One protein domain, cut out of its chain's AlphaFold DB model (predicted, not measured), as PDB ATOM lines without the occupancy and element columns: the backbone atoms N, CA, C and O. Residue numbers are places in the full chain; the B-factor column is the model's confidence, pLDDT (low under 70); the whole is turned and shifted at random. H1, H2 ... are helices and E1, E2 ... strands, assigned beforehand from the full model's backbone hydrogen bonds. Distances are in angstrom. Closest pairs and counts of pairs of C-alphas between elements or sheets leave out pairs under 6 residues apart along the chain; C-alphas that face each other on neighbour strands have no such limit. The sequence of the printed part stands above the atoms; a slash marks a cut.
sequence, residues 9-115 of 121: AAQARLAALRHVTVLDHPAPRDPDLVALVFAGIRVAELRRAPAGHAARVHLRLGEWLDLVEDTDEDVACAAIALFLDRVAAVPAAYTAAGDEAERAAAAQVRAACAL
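Overview. This is residues 9 to 115 of the 121 residues of an uncharacterized protein of Roseicella frigidaeris (UniProt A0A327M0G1). A twisted slab of three long antiparallel strands, E2, E3 and E4, has two long helices, H3 and H4, side by side over one face, both running along the strands. Short E1 adds to the E2 edge of the slab, H1 packs beside H3, and H2 packs near the beginning of E2. The printed part has 107 residues with four named helices and four named strands, in the order H1 E1 H2 E2 E3 E4 H3 H4. The sheet is mixed, in the order E1 E2 E3 E4, and the class is mixed, helices and strands. The whole is compact, with a radius of gyration of the C-alphas of 12.8 A and spans of 34 by 27 by 24 A.

Along the chain. In the sheet, E2 is residues 42 to 49, 21.9 A long, with C-alpha 42 at (127.203, 133.482, 85.065). E3 is residues 52 to 58, 20.4 A, and E4 is residues 64 to 71, 18.0 A. E1 is residues 20 to 22, 6.4 A. H3 is residues 73 to 86, 20.2 A, and H4, the longest helix, is residues 96 to 114, 27.0 A, ending with C-alpha 114 at (149.404, 136.688, 90.470). H1 is residues 9 to 15, 9.8 A, beginning with C-alpha 9 at (129.803, 140.098, 103.973). H2 is residues 31 to 38, 10.4 A.

Arrangement. E2, E3 and E4 form a meander, each strand the antiparallel neighbour of the one before. In the hairpin E2 and E3, N 47 and O 54 are 2.9 A apart, within hydrogen-bond range. In the hairpin E3 and E4, N 57 and O 65 are 2.9 A apart, also within range. E4 bends by 58 degrees at residue 67. E1 and E2 meet only at a point. H3 is on the sheet at a height of 8.1 A, over E3 and, only just, E2, with 3 of its C-alphas there; the closest C-alphas of H3 and E3 are those of Ala 76 and Ala 55, 5.4 A. H4, on the same face, is over E4 at a height of 8.6 A; the closest C-alphas are those of Arg 110 and Leu 67, 5.0 A. H3 and H4, a helical hairpin, touch through residues 105 to 113 of H4 alone, closest at the C-alphas of Arg 86 and Ala 105, 6.0 A, opposite ways at a tilt of 36 degrees, only just steep. H1 touches H3, the same way at a shallow tilt of 18 degrees, with the C-alphas of Ala 10 and Cys 77 closest at 6.6 A. H1 and H2 only graze the sheet and are apart from each other. In H1, H2, H3 and H4 every O i to N i+4 pair is within hydrogen-bond range.

Size, cuts and confidence. The C-alphas farthest apart, those of Ala 51 and Ala 93, are 35.9 A apart. The printed part has no cut and no long link. Mean pLDDT of the printed part is 78.6; residues 9 to 29, 31, 92 and 115 are under 70.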
ATOM      1  N   ALA A   9     129.436 138.836 104.613       52.53
ATOM      2  CA  ALA A   9     129.803 140.098 103.973       52.53
ATOM      3  C   ALA A   9     130.359 139.945 102.541       52.53
ATOM      4  O   ALA A   9     130.098 140.788 101.686       52.53
ATOM      5  N   ALA A  10     131.126 138.893 102.249       54.84
ATOM      6  CA  ALA A  10     131.600 138.575 100.899       54.84
ATOM      7  C   ALA A  10     130.438 138.157  99.991       54.84
ATOM      8  O   ALA A  10     130.262 138.698  98.898       54.84
ATOM      9  N   GLN A  11     129.580 137.278 100.502       59.31
ATOM     10  CA  GLN A  11     128.392 136.822  99.792       59.31
ATOM     11  C   GLN A  11     127.401 137.966  99.527       59.31
ATOM     12  O   GLN A  11     126.902 138.084  98.412       59.31
ATOM     13  N   ALA A  12     127.173 138.858 100.498       61.97
ATOM     14  CA  ALA A  12     126.313 140.031 100.321       61.97
ATOM     15  C   ALA A  12     126.852 141.016  99.267       61.97
ATOM     16  O   ALA A  12     126.075 141.555  98.480       61.97
ATOM     17  N   ARG A  13     128.176 141.225  99.211       62.41
ATOM     18  CA  ARG A  13     128.821 142.067  98.185       62.41
ATOM     19  C   ARG A  13     128.658 141.481  96.782       62.41
ATOM     20  O   ARG A  13     128.347 142.218  95.855       62.41
ATOM     21  N   LEU A  14     128.833 140.169  96.633       63.19
ATOM     22  CA  LEU A  14     128.680 139.483  95.346       63.19
ATOM     23  C   LEU A  14     127.210 139.390  94.909       63.19
ATOM     24  O   LEU A  14     126.914 139.610  93.740       63.19
ATOM     25  N   ALA A  15     126.283 139.145  95.839       63.53
ATOM     26  CA  ALA A  15     124.845 139.110  95.565       63.53
ATOM     27  C   ALA A  15     124.263 140.481  95.166       63.53
ATOM     28  O   ALA A  15     123.197 140.544  94.559       63.53
ATOM     29  N   ALA A  16     124.954 141.582  95.482       65.25
ATOM     30  CA  ALA A  16     124.574 142.922  95.037       65.25
ATOM     31  C   ALA A  16     124.885 143.184  93.547       65.25
ATOM     32  O   ALA A  16     124.409 144.172  92.982       65.25
ATOM     33  N   LEU A  17     125.669 142.318  92.894       62.44
ATOM     34  CA  LEU A  17     125.981 142.422  91.470       62.44
ATOM     35  C   LEU A  17     124.835 141.835  90.630       62.44
ATOM     36  O   LEU A  17     124.351 140.730  90.877       62.44
ATOM     37  N   ARG A  18     124.382 142.572  89.607       55.66
ATOM     38  CA  ARG A  18     123.304 142.101  88.719       55.66
ATOM     39  C   ARG A  18     123.737 140.835  87.972       55.66
ATOM     40  O   ARG A  18     124.839 140.789  87.438       55.66
ATOM     41  N   HIS A  19     122.829 139.862  87.875       57.28
ATOM     42  CA  HIS A  19     123.023 138.587  87.163       57.28
ATOM     43  C   HIS A  19     124.075 137.643  87.772       57.28
ATOM     44  O   HIS A  19     124.618 136.797  87.062       57.28
ATOM     45  N   VAL A  20     124.340 137.764  89.078       55.91
ATOM     46  CA  VAL A  20     125.255 136.885  89.818       55.91
ATOM     47  C   VAL A  20     124.473 136.004  90.780       55.91
ATOM     48  O   VAL A  20     123.754 136.504  91.643       55.91
ATOM     49  N   THR A  21     124.664 134.692  90.667       62.47
ATOM     50  CA  THR A  21     124.209 133.719  91.665       62.47
ATOM     51  C   THR A  21     125.436 133.090  92.309       62.47
ATOM     52  O   THR A  21     126.254 132.481  91.621       62.47
ATOM     53  N   VAL A  22     125.574 133.244  93.628       62.19
ATOM     54  CA  VAL A  22     126.640 132.601  94.411       62.19
ATOM     55  C   VAL A  22     126.110 131.278  94.945       62.19
ATOM     56  O   VAL A  22     125.118 131.265  95.676       62.19
ATOM     57  N   LEU A  23     126.766 130.181  94.582       63.12
ATOM     58  CA  LEU A  23     126.403 128.833  95.011       63.12
ATOM     59  C   LEU A  23     127.477 128.276  95.942       63.12
ATOM     60  O   LEU A  23     128.669 128.465  95.703       63.12
ATOM     61  N   ASP A  24     127.045 127.585  96.996       58.72
ATOM     62  CA  ASP A  24     127.946 126.871  97.898       58.72
ATOM     63  C   ASP A  24     128.209 125.466  97.339       58.72
ATOM     64  O   ASP A  24     127.286 124.660  97.225       58.72
ATOM     65  N   HIS A  25     129.458 125.192  96.955       58.78
ATOM     66  CA  HIS A  25     129.912 123.896  96.423       58.78
ATOM     67  C   HIS A  25     129.073 123.329  95.252       58.78
ATOM     68  O   HIS A  25     128.547 122.214  95.331       58.78
ATOM     69  N   PRO A  26     128.972 124.051  94.122       60.34
ATOM     70  CA  PRO A  26     128.289 123.543  92.938       60.34
ATOM     71  C   PRO A  26     128.988 122.285  92.383       60.34
ATOM     72  O   PRO A  26     130.181 122.305  92.072       60.34
ATOM     73  N   ALA A  27     128.261 121.171  92.236       62.25
ATOM     74  CA  ALA A  27     128.832 119.978  91.614       62.25
ATOM     75  C   ALA A  27     129.129 120.274  90.127       62.25
ATOM     76  O   ALA A  27     128.236 120.738  89.428       62.25
ATOM     77  N   PRO A  28     130.322 119.966  89.578       58.12
ATOM     78  CA  PRO A  28     130.728 120.391  88.225       58.12
ATOM     79  C   PRO A  28     129.832 119.942  87.058       58.12
ATOM     80  O   PRO A  28     130.049 120.365  85.929       58.12
ATOM     81  N   ARG A  29     128.879 119.035  87.299       62.75
ATOM     82  CA  ARG A  29     127.909 118.521  86.320       62.75
ATOM     83  C   ARG A  29     126.475 118.580  86.843       62.75
ATOM     84  O   ARG A  29     125.636 117.793  86.413       62.75
ATOM     85  N   ASP A  30     126.220 119.449  87.809       71.25
ATOM     86  CA  ASP A  30     124.873 119.684  88.298       71.25
ATOM     87  C   ASP A  30     124.009 120.219  87.135       71.25
ATOM     88  O   ASP A  30     124.362 121.242  86.533       71.25
ATOM     89  N   PRO A  31     122.920 119.526  86.758       68.06
ATOM     90  CA  PRO A  31     122.049 119.967  85.675       68.06
ATOM     91  C   PRO A  31     121.463 121.364  85.918       68.06
ATOM     92  O   PRO A  31     121.211 122.076  84.944       68.06
ATOM     93  N   ASP A  32     121.323 121.795  87.174       73.62
ATOM     94  CA  ASP A  32     120.823 123.127  87.510       73.62
ATOM     95  C   ASP A  32     121.846 124.216  87.154       73.62
ATOM     96  O   ASP A  32     121.480 125.270  86.634       73.62
ATOM     97  N   LEU A  33     123.146 123.948  87.316       71.38
ATOM     98  CA  LEU A  33     124.210 124.856  86.871       71.38
ATOM     99  C   LEU A  33     124.226 125.010  85.364       71.38
ATOM    100  O   LEU A  33     124.333 126.121  84.845       71.38
ATOM    101  N   VAL A  34     124.113 123.884  84.665       70.94
ATOM    102  CA  VAL A  34     124.061 123.867  83.209       70.94
ATOM    103  C   VAL A  34     122.853 124.689  82.758       70.94
ATOM    104  O   VAL A  34     123.010 125.595  81.945       70.94
ATOM    105  N   ALA A  35     121.676 124.477  83.351       75.06
ATOM    106  CA  ALA A  35     120.476 125.250  83.041       75.06
ATOM    107  C   ALA A  35     120.650 126.761  83.283       75.06
ATOM    108  O   ALA A  35     120.266 127.556  82.425       75.06
ATOM    109  N   LEU A  36     121.265 127.169  84.399       75.19
ATOM    110  CA  LEU A  36     121.558 128.578  84.696       75.19
ATOM    111  C   LEU A  36     122.477 129.199  83.639       75.19
ATOM    112  O   LEU A  36     122.193 130.280  83.122       75.19
ATOM    113  N   VAL A  37     123.548 128.500  83.270       72.38
ATOM    114  CA  VAL A  37     124.512 129.002  82.291       72.38
ATOM    115  C   VAL A  37     123.906 129.067  80.884       72.38
ATOM    116  O   VAL A  37     124.101 130.057  80.176       72.38
ATOM    117  N   PHE A  38     123.088 128.085  80.495       71.25
ATOM    118  CA  PHE A  38     122.304 128.143  79.255       71.25
ATOM    119  C   PHE A  38     121.226 129.242  79.279       71.25
ATOM    120  O   PHE A  38     120.905 129.798  78.229       71.25
ATOM    121  N   ALA A  39     120.716 129.612  80.457       74.00
ATOM    122  CA  ALA A  39     119.842 130.770  80.653       74.00
ATOM    123  C   ALA A  39     120.602 132.113  80.661       74.00
ATOM    124  O   ALA A  39     119.992 133.168  80.842       74.00
ATOM    125  N   GLY A  40     121.922 132.094  80.452       71.44
ATOM    126  CA  GLY A  40     122.747 133.293  80.391       71.44
ATOM    127  C   GLY A  40     123.191 133.828  81.754       71.44
ATOM    128  O   GLY A  40     123.660 134.964  81.840       71.44
ATOM    129  N   ILE A  41     123.046 133.037  82.816       76.94
ATOM    130  CA  ILE A  41     123.487 133.390  84.166       76.94
ATOM    131  C   ILE A  41     124.928 132.920  84.348       76.94
ATOM    132  O   ILE A  41     125.252 131.757  84.120       76.94
ATOM    133  N   ARG A  42     125.808 133.825  84.781       80.06
ATOM    134  CA  ARG A  42     127.203 133.482  85.065       80.06
ATOM    135  C   ARG A  42     127.302 132.847  86.440       80.06
ATOM    136  O   ARG A  42     126.851 133.421  87.429       80.06
ATOM    137  N   VAL A  43     127.918 131.674  86.486       81.12
ATOM    138  CA  VAL A  43     128.145 130.934  87.724       81.12
ATOM    139  C   VAL A  43     129.597 131.115  88.141       81.12
ATOM    140  O   VAL A  43     130.518 130.838  87.371       81.12
ATOM    141  N   ALA A  44     129.785 131.560  89.378       83.44
ATOM    142  CA  ALA A  44     131.079 131.636  90.034       83.44
ATOM    143  C   ALA A  44     131.063 130.773  91.298       83.44
ATOM    144  O   ALA A  44     130.049 130.676  91.989       83.44
ATOM    145  N   GLU A  45     132.204 130.178  91.608       83.88
ATOM    146  CA  GLU A  45     132.440 129.450  92.842       83.88
ATOM    147  C   GLU A  45     133.561 130.129  93.614       83.88
ATOM    148  O   GLU A  45     134.643 130.371  93.079       83.88
ATOM    149  N   LEU A  46     133.291 130.385  94.888       83.19
ATOM    150  CA  LEU A  46     134.276 130.759  95.884       83.19
ATOM    151  C   LEU A  46     134.378 129.598  96.872       83.19
ATOM    152  O   LEU A  46     133.404 129.270  97.545       83.19
ATOM    153  N   ARG A  47     135.547 128.964  96.948       82.06
ATOM    154  CA  ARG A  47     135.779 127.804  97.816       82.06
ATOM    155  C   ARG A  47     136.965 128.034  98.732       82.06
ATOM    156  O   ARG A  47     137.949 128.669  98.357       82.06
ATOM    157  N   ARG A  48     136.907 127.443  99.923       78.00
ATOM    158  CA  ARG A  48     138.069 127.348 100.806       78.00
ATOM    159  C   ARG A  48     139.023 126.272 100.283       78.00
ATOM    160  O   ARG A  48     138.605 125.151  99.998       78.00
ATOM    161  N   ALA A  49     140.294 126.622 100.154       76.56
ATOM    162  CA  ALA A  49     141.397 125.742  99.793       76.56
ATOM    163  C   ALA A  49     142.290 125.485 101.026       76.56
ATOM    164  O   ALA A  49     142.211 126.231 102.005       76.56
ATOM    165  N   PRO A  50     143.151 124.448 101.022       76.94
ATOM    166  CA  PRO A  50     144.040 124.163 102.151       76.94
ATOM    167  C   PRO A  50     144.932 125.344 102.563       76.94
ATOM    168  O   PRO A  50     145.209 125.495 103.750       76.94
ATOM    169  N   ALA A  51     145.345 126.186 101.609       79.75
ATOM    170  CA  ALA A  51     146.224 127.331 101.843       79.75
ATOM    171  C   ALA A  51     145.518 128.701 101.762       79.75
ATOM    172  O   ALA A  51     146.181 129.727 101.871       79.75
ATOM    173  N   GLY A  52     144.185 128.750 101.618       86.12
ATOM    174  CA  GLY A  52     143.446 130.014 101.530       86.12
ATOM    175  C   GLY A  52     142.062 129.861 100.907       86.12
ATOM    176  O   GLY A  52     141.295 128.968 101.264       86.12
ATOM    177  N   HIS A  53     141.743 130.737  99.963       86.00
ATOM    178  CA  HIS A  53     140.536 130.705  99.146       86.00
ATOM    179  C   HIS A  53     140.908 130.598  97.671       86.00
ATOM    180  O   HIS A  53     141.944 131.095  97.233       86.00
ATOM    181  N   ALA A  54     140.039 129.948  96.909       88.06
ATOM    182  CA  ALA A  54     140.127 129.857  95.465       88.06
ATOM    183  C   ALA A  54     138.808 130.319  94.850       88.06
ATOM    184  O   ALA A  54     137.732 130.049  95.395       88.06
ATOM    185  N   ALA A  55     138.896 130.991  93.708       88.94
ATOM    186  CA  ALA A  55     137.738 131.400  92.933       88.94
ATOM    187  C   ALA A  55     137.845 130.891  91.501       88.94
ATOM    188  O   ALA A  55     138.901 130.991  90.874       88.94
ATOM    189  N   ARG A  56     136.730 130.386  90.977       90.31
ATOM    190  CA  ARG A  56     136.612 129.908  89.597       90.31
ATOM    191  C   ARG A  56     135.241 130.224  89.016       90.31
ATOM    192  O   ARG A  56     134.289 130.458  89.756       90.31
ATOM    193  N   VAL A  57     135.135 130.236  87.695       87.19
ATOM    194  CA  VAL A  57     133.888 130.523  86.966       87.19
ATOM    195  C   VAL A  57     133.572 129.417  85.976       87.19
ATOM    196  O   VAL A  57     134.478 128.808  85.413       87.19
ATOM    197  N   HIS A  58     132.287 129.145  85.783       84.44
ATOM    198  CA  HIS A  58     131.815 128.080  84.909       84.44
ATOM    199  C   HIS A  58     131.468 128.638  83.521       84.44
ATOM    200  O   HIS A  58     130.599 129.500  83.382       84.44
ATOM    201  N   LEU A  59     132.111 128.105  82.487       81.94
ATOM    202  CA  LEU A  59     131.839 128.374  81.076       81.94
ATOM    203  C   LEU A  59     130.653 127.553  80.556       81.94
ATOM    204  O   LEU A  59     130.306 126.499  81.089       81.94
ATOM    205  N   ARG A  60     130.056 127.991  79.446       74.00
ATOM    206  CA  ARG A  60     128.814 127.427  78.877       74.00
ATOM    207  C   ARG A  60     128.843 125.932  78.546       74.00
ATOM    208  O   ARG A  60     127.786 125.313  78.499       74.00
ATOM    209  N   LEU A  61     130.024 125.337  78.383       72.50
ATOM    210  CA  LEU A  61     130.198 123.924  78.028       72.50
ATOM    211  C   LEU A  61     130.756 123.043  79.164       72.50
ATOM    212  O   LEU A  61     131.257 121.953  78.898       72.50
ATOM    213  N   GLY A  62     130.667 123.482  80.424       73.38
ATOM    214  CA  GLY A  62     131.112 122.669  81.568       73.38
ATOM    215  C   GLY A  62     132.586 122.841  81.939       73.38
ATOM    216  O   GLY A  62     133.096 122.124  82.799       73.38
ATOM    217  N   GLU A  63     133.281 123.765  81.278       85.12
ATOM    218  CA  GLU A  63     134.653 124.138  81.613       85.12
ATOM    219  C   GLU A  63     134.651 125.063  82.839       85.12
ATOM    220  O   GLU A  63     133.842 125.982  82.930       85.12
ATOM    221  N   TRP A  64     135.564 124.830  83.781       87.25
ATOM    222  CA  TRP A  64     135.809 125.736  84.900       87.25
ATOM    223  C   TRP A  64     137.104 126.500  84.655       87.25
ATOM    224  O   TRP A  64     138.135 125.890  84.383       87.25
ATOM    225  N   LEU A  65     137.048 127.822  84.777       90.94
ATOM    226  CA  LEU A  65     138.199 128.707  84.649       90.94
ATOM    227  C   LEU A  65     138.620 129.207  86.026       90.94
ATOM    228  O   LEU A  65     137.841 129.881  86.703       90.94
ATOM    229  N   ASP A  66     139.856 128.920  86.420       91.94
ATOM    230  CA  ASP A  66     140.413 129.426  87.673       91.94
ATOM    231  C   ASP A  66     140.760 130.912  87.549       91.94
ATOM    232  O   ASP A  66     141.481 131.331  86.638       91.94
ATOM    233  N   LEU A  67     140.260 131.708  88.493       91.12
ATOM    234  CA  LEU A  67     140.562 133.133  88.607       91.12
ATOM    235  C   LEU A  67     141.733 133.364  89.561       91.12
ATOM    236  O   LEU A  67     142.656 134.102  89.230       91.12
ATOM    237  N   VAL A  68     141.698 132.719  90.730       91.62
ATOM    238  CA  VAL A  68     142.740 132.774  91.763       91.62
ATOM    239  C   VAL A  68     142.744 131.503  92.602       91.62
ATOM    240  O   VAL A  68     141.704 130.864  92.779       91.62
ATOM    241  N   GLU A  69     143.903 131.185  93.168       91.38
ATOM    242  CA  GLU A  69     144.110 130.091  94.115       91.38
ATOM    243  C   GLU A  69     144.958 130.589  95.289       91.38
ATOM    244  O   GLU A  69     145.724 131.541  95.134       91.38
ATOM    245  N   ASP A  70     144.800 129.947  96.449       88.62
ATOM    246  CA  ASP A  70     145.598 130.175  97.657       88.62
ATOM    247  C   ASP A  70     145.737 131.655  98.051       88.62
ATOM    248  O   ASP A  70     146.827 132.165  98.306       88.62
ATOM    249  N   THR A  71     144.602 132.359  98.091       86.25
ATOM    250  CA  THR A  71     144.550 133.792  98.408       86.25
ATOM    251  C   THR A  71     143.573 134.123  99.542       86.25
ATOM    252  O   THR A  71     142.865 133.253 100.057       86.25
ATOM    253  N   ASP A  72     143.528 135.388  99.952       86.81
ATOM    254  CA  ASP A  72     142.557 135.879 100.926       86.81
ATOM    255  C   ASP A  72     141.140 135.888 100.336       86.81
ATOM    256  O   ASP A  72     140.939 136.096  99.137       86.81
ATOM    257  N   GLU A  73     140.129 135.706 101.187       81.50
ATOM    258  CA  GLU A  73     138.719 135.680 100.765       81.50
ATOM    259  C   GLU A  73     138.324 136.957 100.004       81.50
ATOM    260  O   GLU A  73     137.630 136.889  98.989       81.50
ATOM    261  N   ASP A  74     138.816 138.116 100.449       80.56
ATOM    262  CA  ASP A  74     138.565 139.402  99.796       80.56
ATOM    263  C   ASP A  74     139.190 139.487  98.399       80.56
ATOM    264  O   ASP A  74     138.556 140.009  97.481       80.56
ATOM    265  N   VAL A  75     140.391 138.931  98.206       84.19
ATOM    266  CA  VAL A  75     141.044 138.875  96.888       84.19
ATOM    267  C   VAL A  75     140.286 137.925  95.965       84.19
ATOM    268  O   VAL A  75     140.052 138.254  94.802       84.19
ATOM    269  N   ALA A  76     139.820 136.788  96.482       86.50
ATOM    270  CA  ALA A  76     138.999 135.852  95.724       86.50
ATOM    271  C   ALA A  76     137.640 136.450  95.317       86.50
ATOM    272  O   ALA A  76     137.211 136.294  94.173       86.50
ATOM    273  N   CYS A  77     137.002 137.224  96.199       82.88
ATOM    274  CA  CYS A  77     135.799 137.986  95.860       82.88
ATOM    275  C   CYS A  77     136.075 139.068  94.810       82.88
ATOM    276  O   CYS A  77     135.306 139.218  93.857       82.88
ATOM    277  N   ALA A  78     137.171 139.815  94.966       83.00
ATOM    278  CA  ALA A  78     137.572 140.850  94.020       83.00
ATOM    279  C   ALA A  78     137.876 140.264  92.635       83.00
ATOM    280  O   ALA A  78     137.495 140.860  91.632       83.00
ATOM    281  N   ALA A  79     138.481 139.075  92.567       88.19
ATOM    282  CA  ALA A  79     138.735 138.367  91.319       88.19
ATOM    283  C   ALA A  79     137.431 138.030  90.574       88.19
ATOM    284  O   ALA A  79     137.336 138.269  89.370       88.19
ATOM    285  N   ILE A  80     136.402 137.551  91.287       87.38
ATOM    286  CA  ILE A  80     135.071 137.288  90.708       87.38
ATOM    287  C   ILE A  80     134.438 138.587  90.200       87.38
ATOM    288  O   ILE A  80     133.978 138.640  89.060       87.38
ATOM    289  N   ALA A  81     134.437 139.650  91.007       84.25
ATOM    290  CA  ALA A  81     133.873 140.938  90.603       84.25
ATOM    291  C   ALA A  81     134.590 141.517  89.370       84.25
ATOM    292  O   ALA A  81     133.944 141.975  88.429       84.25
ATOM    293  N   LEU A  82     135.922 141.438  89.347       87.00
ATOM    294  CA  LEU A  82     136.751 141.905  88.243       87.00
ATOM    295  C   LEU A  82     136.531 141.082  86.966       87.00
ATOM    296  O   LEU A  82     136.522 141.639  85.868       87.00
ATOM    297  N   PHE A  83     136.338 139.766  87.087       90.00
ATOM    298  CA  PHE A  83     135.930 138.928  85.961       90.00
ATOM    299  C   PHE A  83     134.595 139.409  85.390       90.00
ATOM    300  O   PHE A  83     134.509 139.677  84.195       90.00
ATOM    301  N   LEU A  84     133.578 139.559  86.244       86.19
ATOM    302  CA  LEU A  84     132.226 139.949  85.844       86.19
ATOM    303  C   LEU A  84     132.183 141.311  85.148       86.19
ATOM    304  O   LEU A  84     131.471 141.452  84.157       86.19
ATOM    305  N   ASP A  85     132.968 142.278  85.625       85.38
ATOM    306  CA  ASP A  85     133.118 143.588  84.987       85.38
ATOM    307  C   ASP A  85     133.689 143.462  83.564       85.38
ATOM    308  O   ASP A  85     133.110 143.970  82.602       85.38
ATOM    309  N   ARG A  86     134.757 142.670  83.391       87.69
ATOM    310  CA  ARG A  86     135.375 142.432  82.074       87.69
ATOM    311  C   ARG A  86     134.442 141.762  81.075       87.69
ATOM    312  O   ARG A  86     134.538 142.025  79.877       87.69
ATOM    313  N   VAL A  87     133.551 140.896  81.546       87.00
ATOM    314  CA  VAL A  87     132.635 140.138  80.682       87.00
ATOM    315  C   VAL A  87     131.237 140.756  80.615       87.00
ATOM    316  O   VAL A  87     130.355 140.200  79.964       87.00
ATOM    317  N   ALA A  88     131.012 141.922  81.229       84.62
ATOM    318  CA  ALA A  88     129.708 142.586  81.249       84.62
ATOM    319  C   ALA A  88     129.172 142.882  79.837       84.62
ATOM    320  O   ALA A  88     127.969 142.786  79.598       84.62
ATOM    321  N   ALA A  89     130.068 143.186  78.892       81.94
ATOM    322  CA  ALA A  89     129.731 143.424  77.490       81.94
ATOM    323  C   ALA A  89     129.626 142.141  76.645       81.94
ATOM    324  O   ALA A  89     129.162 142.201  75.506       81.94
ATOM    325  N   VAL A  90     130.052 140.985  77.168       83.06
ATOM    326  CA  VAL A  90     129.954 139.706  76.456       83.06
ATOM    327  C   VAL A  90     128.498 139.236  76.518       83.06
ATOM    328  O   VAL A  90     127.984 139.042  77.627       83.06
ATOM    329  N   PRO A  91     127.822 139.040  75.367       79.88
ATOM    330  CA  PRO A  91     126.449 138.562  75.342       79.88
ATOM    331  C   PRO A  91     126.292 137.255  76.117       79.88
ATOM    332  O   PRO A  91     127.126 136.357  76.038       79.88
ATOM    333  N   ALA A  92     125.190 137.136  76.851       69.00
ATOM    334  CA  ALA A  92     124.905 135.936  77.624       69.00
ATOM    335  C   ALA A  92     124.640 134.709  76.725       69.00
ATOM    336  O   ALA A  92     124.962 133.583  77.107       69.00
ATOM    337  N   ALA A  93     124.115 134.942  75.514       72.19
ATOM    338  CA  ALA A  93     123.889 133.917  74.502       72.19
ATOM    339  C   ALA A  93     125.191 133.202  74.113       72.19
ATOM    340  O   ALA A  93     126.230 133.834  73.917       72.19
ATOM    341  N   TYR A  94     125.112 131.881  73.960       72.94
ATOM    342  CA  TYR A  94     126.261 131.076  73.565       72.94
ATOM    343  C   TYR A  94     126.796 131.489  72.190       72.94
ATOM    344  O   TYR A  94     126.089 131.428  71.183       72.94
ATOM    345  N   THR A  95     128.078 131.850  72.160       81.44
ATOM    346  CA  THR A  95     128.878 131.990  70.944       81.44
ATOM    347  C   THR A  95     130.312 131.562  71.250       81.44
ATOM    348  O   THR A  95     130.823 131.849  72.331       81.44
ATOM    349  N   ALA A  96     130.994 130.936  70.287       83.44
ATOM    350  CA  ALA A  96     132.410 130.586  70.444       83.44
ATOM    351  C   ALA A  96     133.286 131.821  70.744       83.44
ATOM    352  O   ALA A  96     134.231 131.739  71.521       83.44
ATOM    353  N   ALA A  97     132.934 132.981  70.173       87.06
ATOM    354  CA  ALA A  97     133.606 134.249  70.446       87.06
ATOM    355  C   ALA A  97     133.380 134.747  71.885       87.06
ATOM    356  O   ALA A  97     134.291 135.315  72.484       87.06
ATOM    357  N   GLY A  98     132.190 134.527  72.451       86.25
ATOM    358  CA  GLY A  98     131.887 134.866  73.841       86.25
ATOM    359  C   GLY A  98     132.680 134.018  74.830       86.25
ATOM    360  O   GLY A  98     133.236 134.558  75.781       86.25
ATOM    361  N   ASP A  99     132.810 132.717  74.570       88.12
ATOM    362  CA  ASP A  99     133.623 131.837  75.415       88.12
ATOM    363  C   ASP A  99     135.114 132.205  75.346       88.12
ATOM    364  O   ASP A  99     135.793 132.221  76.370       88.12
ATOM    365  N   GLU A 100     135.624 132.574  74.165       91.50
ATOM    366  CA  GLU A 100     137.001 133.062  74.021       91.50
ATOM    367  C   GLU A 100     137.232 134.368  74.793       91.50
ATOM    368  O   GLU A 100     138.245 134.522  75.479       91.50
ATOM    369  N   ALA A 101     136.268 135.292  74.752       91.06
ATOM    370  CA  ALA A 101     136.324 136.525  75.531       91.06
ATOM    371  C   ALA A 101     136.316 136.253  77.046       91.06
ATOM    372  O   ALA A 101     137.071 136.883  77.789       91.06
ATOM    373  N   GLU A 102     135.510 135.296  77.513       90.88
ATOM    374  CA  GLU A 102     135.479 134.891  78.922       90.88
ATOM    375  C   GLU A 102     136.789 134.203  79.351       90.88
ATOM    376  O   GLU A 102     137.323 134.540  80.411       90.88
ATOM    377  N   ARG A 103     137.393 133.343  78.516       93.38
ATOM    378  CA  ARG A 103     138.740 132.789  78.781       93.38
ATOM    379  C   ARG A 103     139.801 133.877  78.874       93.38
ATOM    380  O   ARG A 103     140.605 133.872  79.808       93.38
ATOM    381  N   ALA A 104     139.795 134.826  77.940       94.12
ATOM    382  CA  ALA A 104     140.744 135.933  77.945       94.12
ATOM    383  C   ALA A 104     140.584 136.798  79.206       94.12
ATOM    384  O   ALA A 104     141.576 137.174  79.831       94.12
ATOM    385  N   ALA A 105     139.344 137.067  79.626       92.69
ATOM    386  CA  ALA A 105     139.054 137.795  80.855       92.69
ATOM    387  C   ALA A 105     139.545 137.045  82.103       92.69
ATOM    388  O   ALA A 105     140.187 137.655  82.959       92.69
ATOM    389  N   ALA A 106     139.306 135.733  82.196       93.06
ATOM    390  CA  ALA A 106     139.799 134.913  83.302       93.06
ATOM    391  C   ALA A 106     141.335 134.917  83.375       93.06
ATOM    392  O   ALA A 106     141.901 135.148  84.444       93.06
ATOM    393  N   ALA A 107     142.020 134.772  82.236       93.44
ATOM    394  CA  ALA A 107     143.478 134.852  82.170       93.44
ATOM    395  C   ALA A 107     144.013 136.223  82.625       93.44
ATOM    396  O   ALA A 107     144.999 136.289  83.359       93.44
ATOM    397  N   GLN A 108     143.345 137.319  82.247       92.06
ATOM    398  CA  GLN A 108     143.701 138.670  82.699       92.06
ATOM    399  C   GLN A 108     143.495 138.861  84.205       92.06
ATOM    400  O   GLN A 108     144.323 139.502  84.853       92.06
ATOM    401  N   VAL A 109     142.411 138.321  84.775       91.06
ATOM    402  CA  VAL A 109     142.178 138.335  86.229       91.06
ATOM    403  C   VAL A 109     143.286 137.567  86.938       91.06
ATOM    404  O   VAL A 109     143.926 138.120  87.829       91.06
ATOM    405  N   ARG A 110     143.579 136.343  86.489       90.88
ATOM    406  CA  ARG A 110     144.631 135.508  87.072       90.88
ATOM    407  C   ARG A 110     145.992 136.193  87.027       90.88
ATOM    408  O   ARG A 110     146.696 136.209  88.030       90.88
ATOM    409  N   ALA A 111     146.344 136.805  85.899       89.06
ATOM    410  CA  ALA A 111     147.577 137.573  85.768       89.06
ATOM    411  C   ALA A 111     147.619 138.777  86.725       89.06
ATOM    412  O   ALA A 111     148.639 138.997  87.373       89.06
ATOM    413  N   ALA A 112     146.521 139.529  86.856       87.31
ATOM    414  CA  ALA A 112     146.448 140.679  87.758       87.31
ATOM    415  C   ALA A 112     146.583 140.282  89.237       87.31
ATOM    416  O   ALA A 112     147.207 141.005  90.008       87.31
ATOM    417  N   CYS A 113     146.033 139.129  89.621       83.44
ATOM    418  CA  CYS A 113     146.093 138.619  90.988       83.44
ATOM    419  C   CYS A 113     147.391 137.858  91.312       83.44
ATOM    420  O   CYS A 113     147.729 137.719  92.482       83.44
ATOM    421  N   ALA A 114     148.115 137.364  90.301       78.25
ATOM    422  CA  ALA A 114     149.404 136.688  90.470       78.25
ATOM    423  C   ALA A 114     150.587 137.658  90.618       78.25
ATOM    424  O   ALA A 114     151.671 137.253  91.043       78.25
ATOM    425  N   LEU A 115     150.408 138.931  90.252       64.88
ATOM    426  CA  LEU A 115     151.417 139.947  90.510       64.88
ATOM    427  C   LEU A 115     151.528 140.141  92.028       64.88
ATOM    428  O   LEU A 115     150.502 140.369  92.675       64.88
TER     429      LEU A 115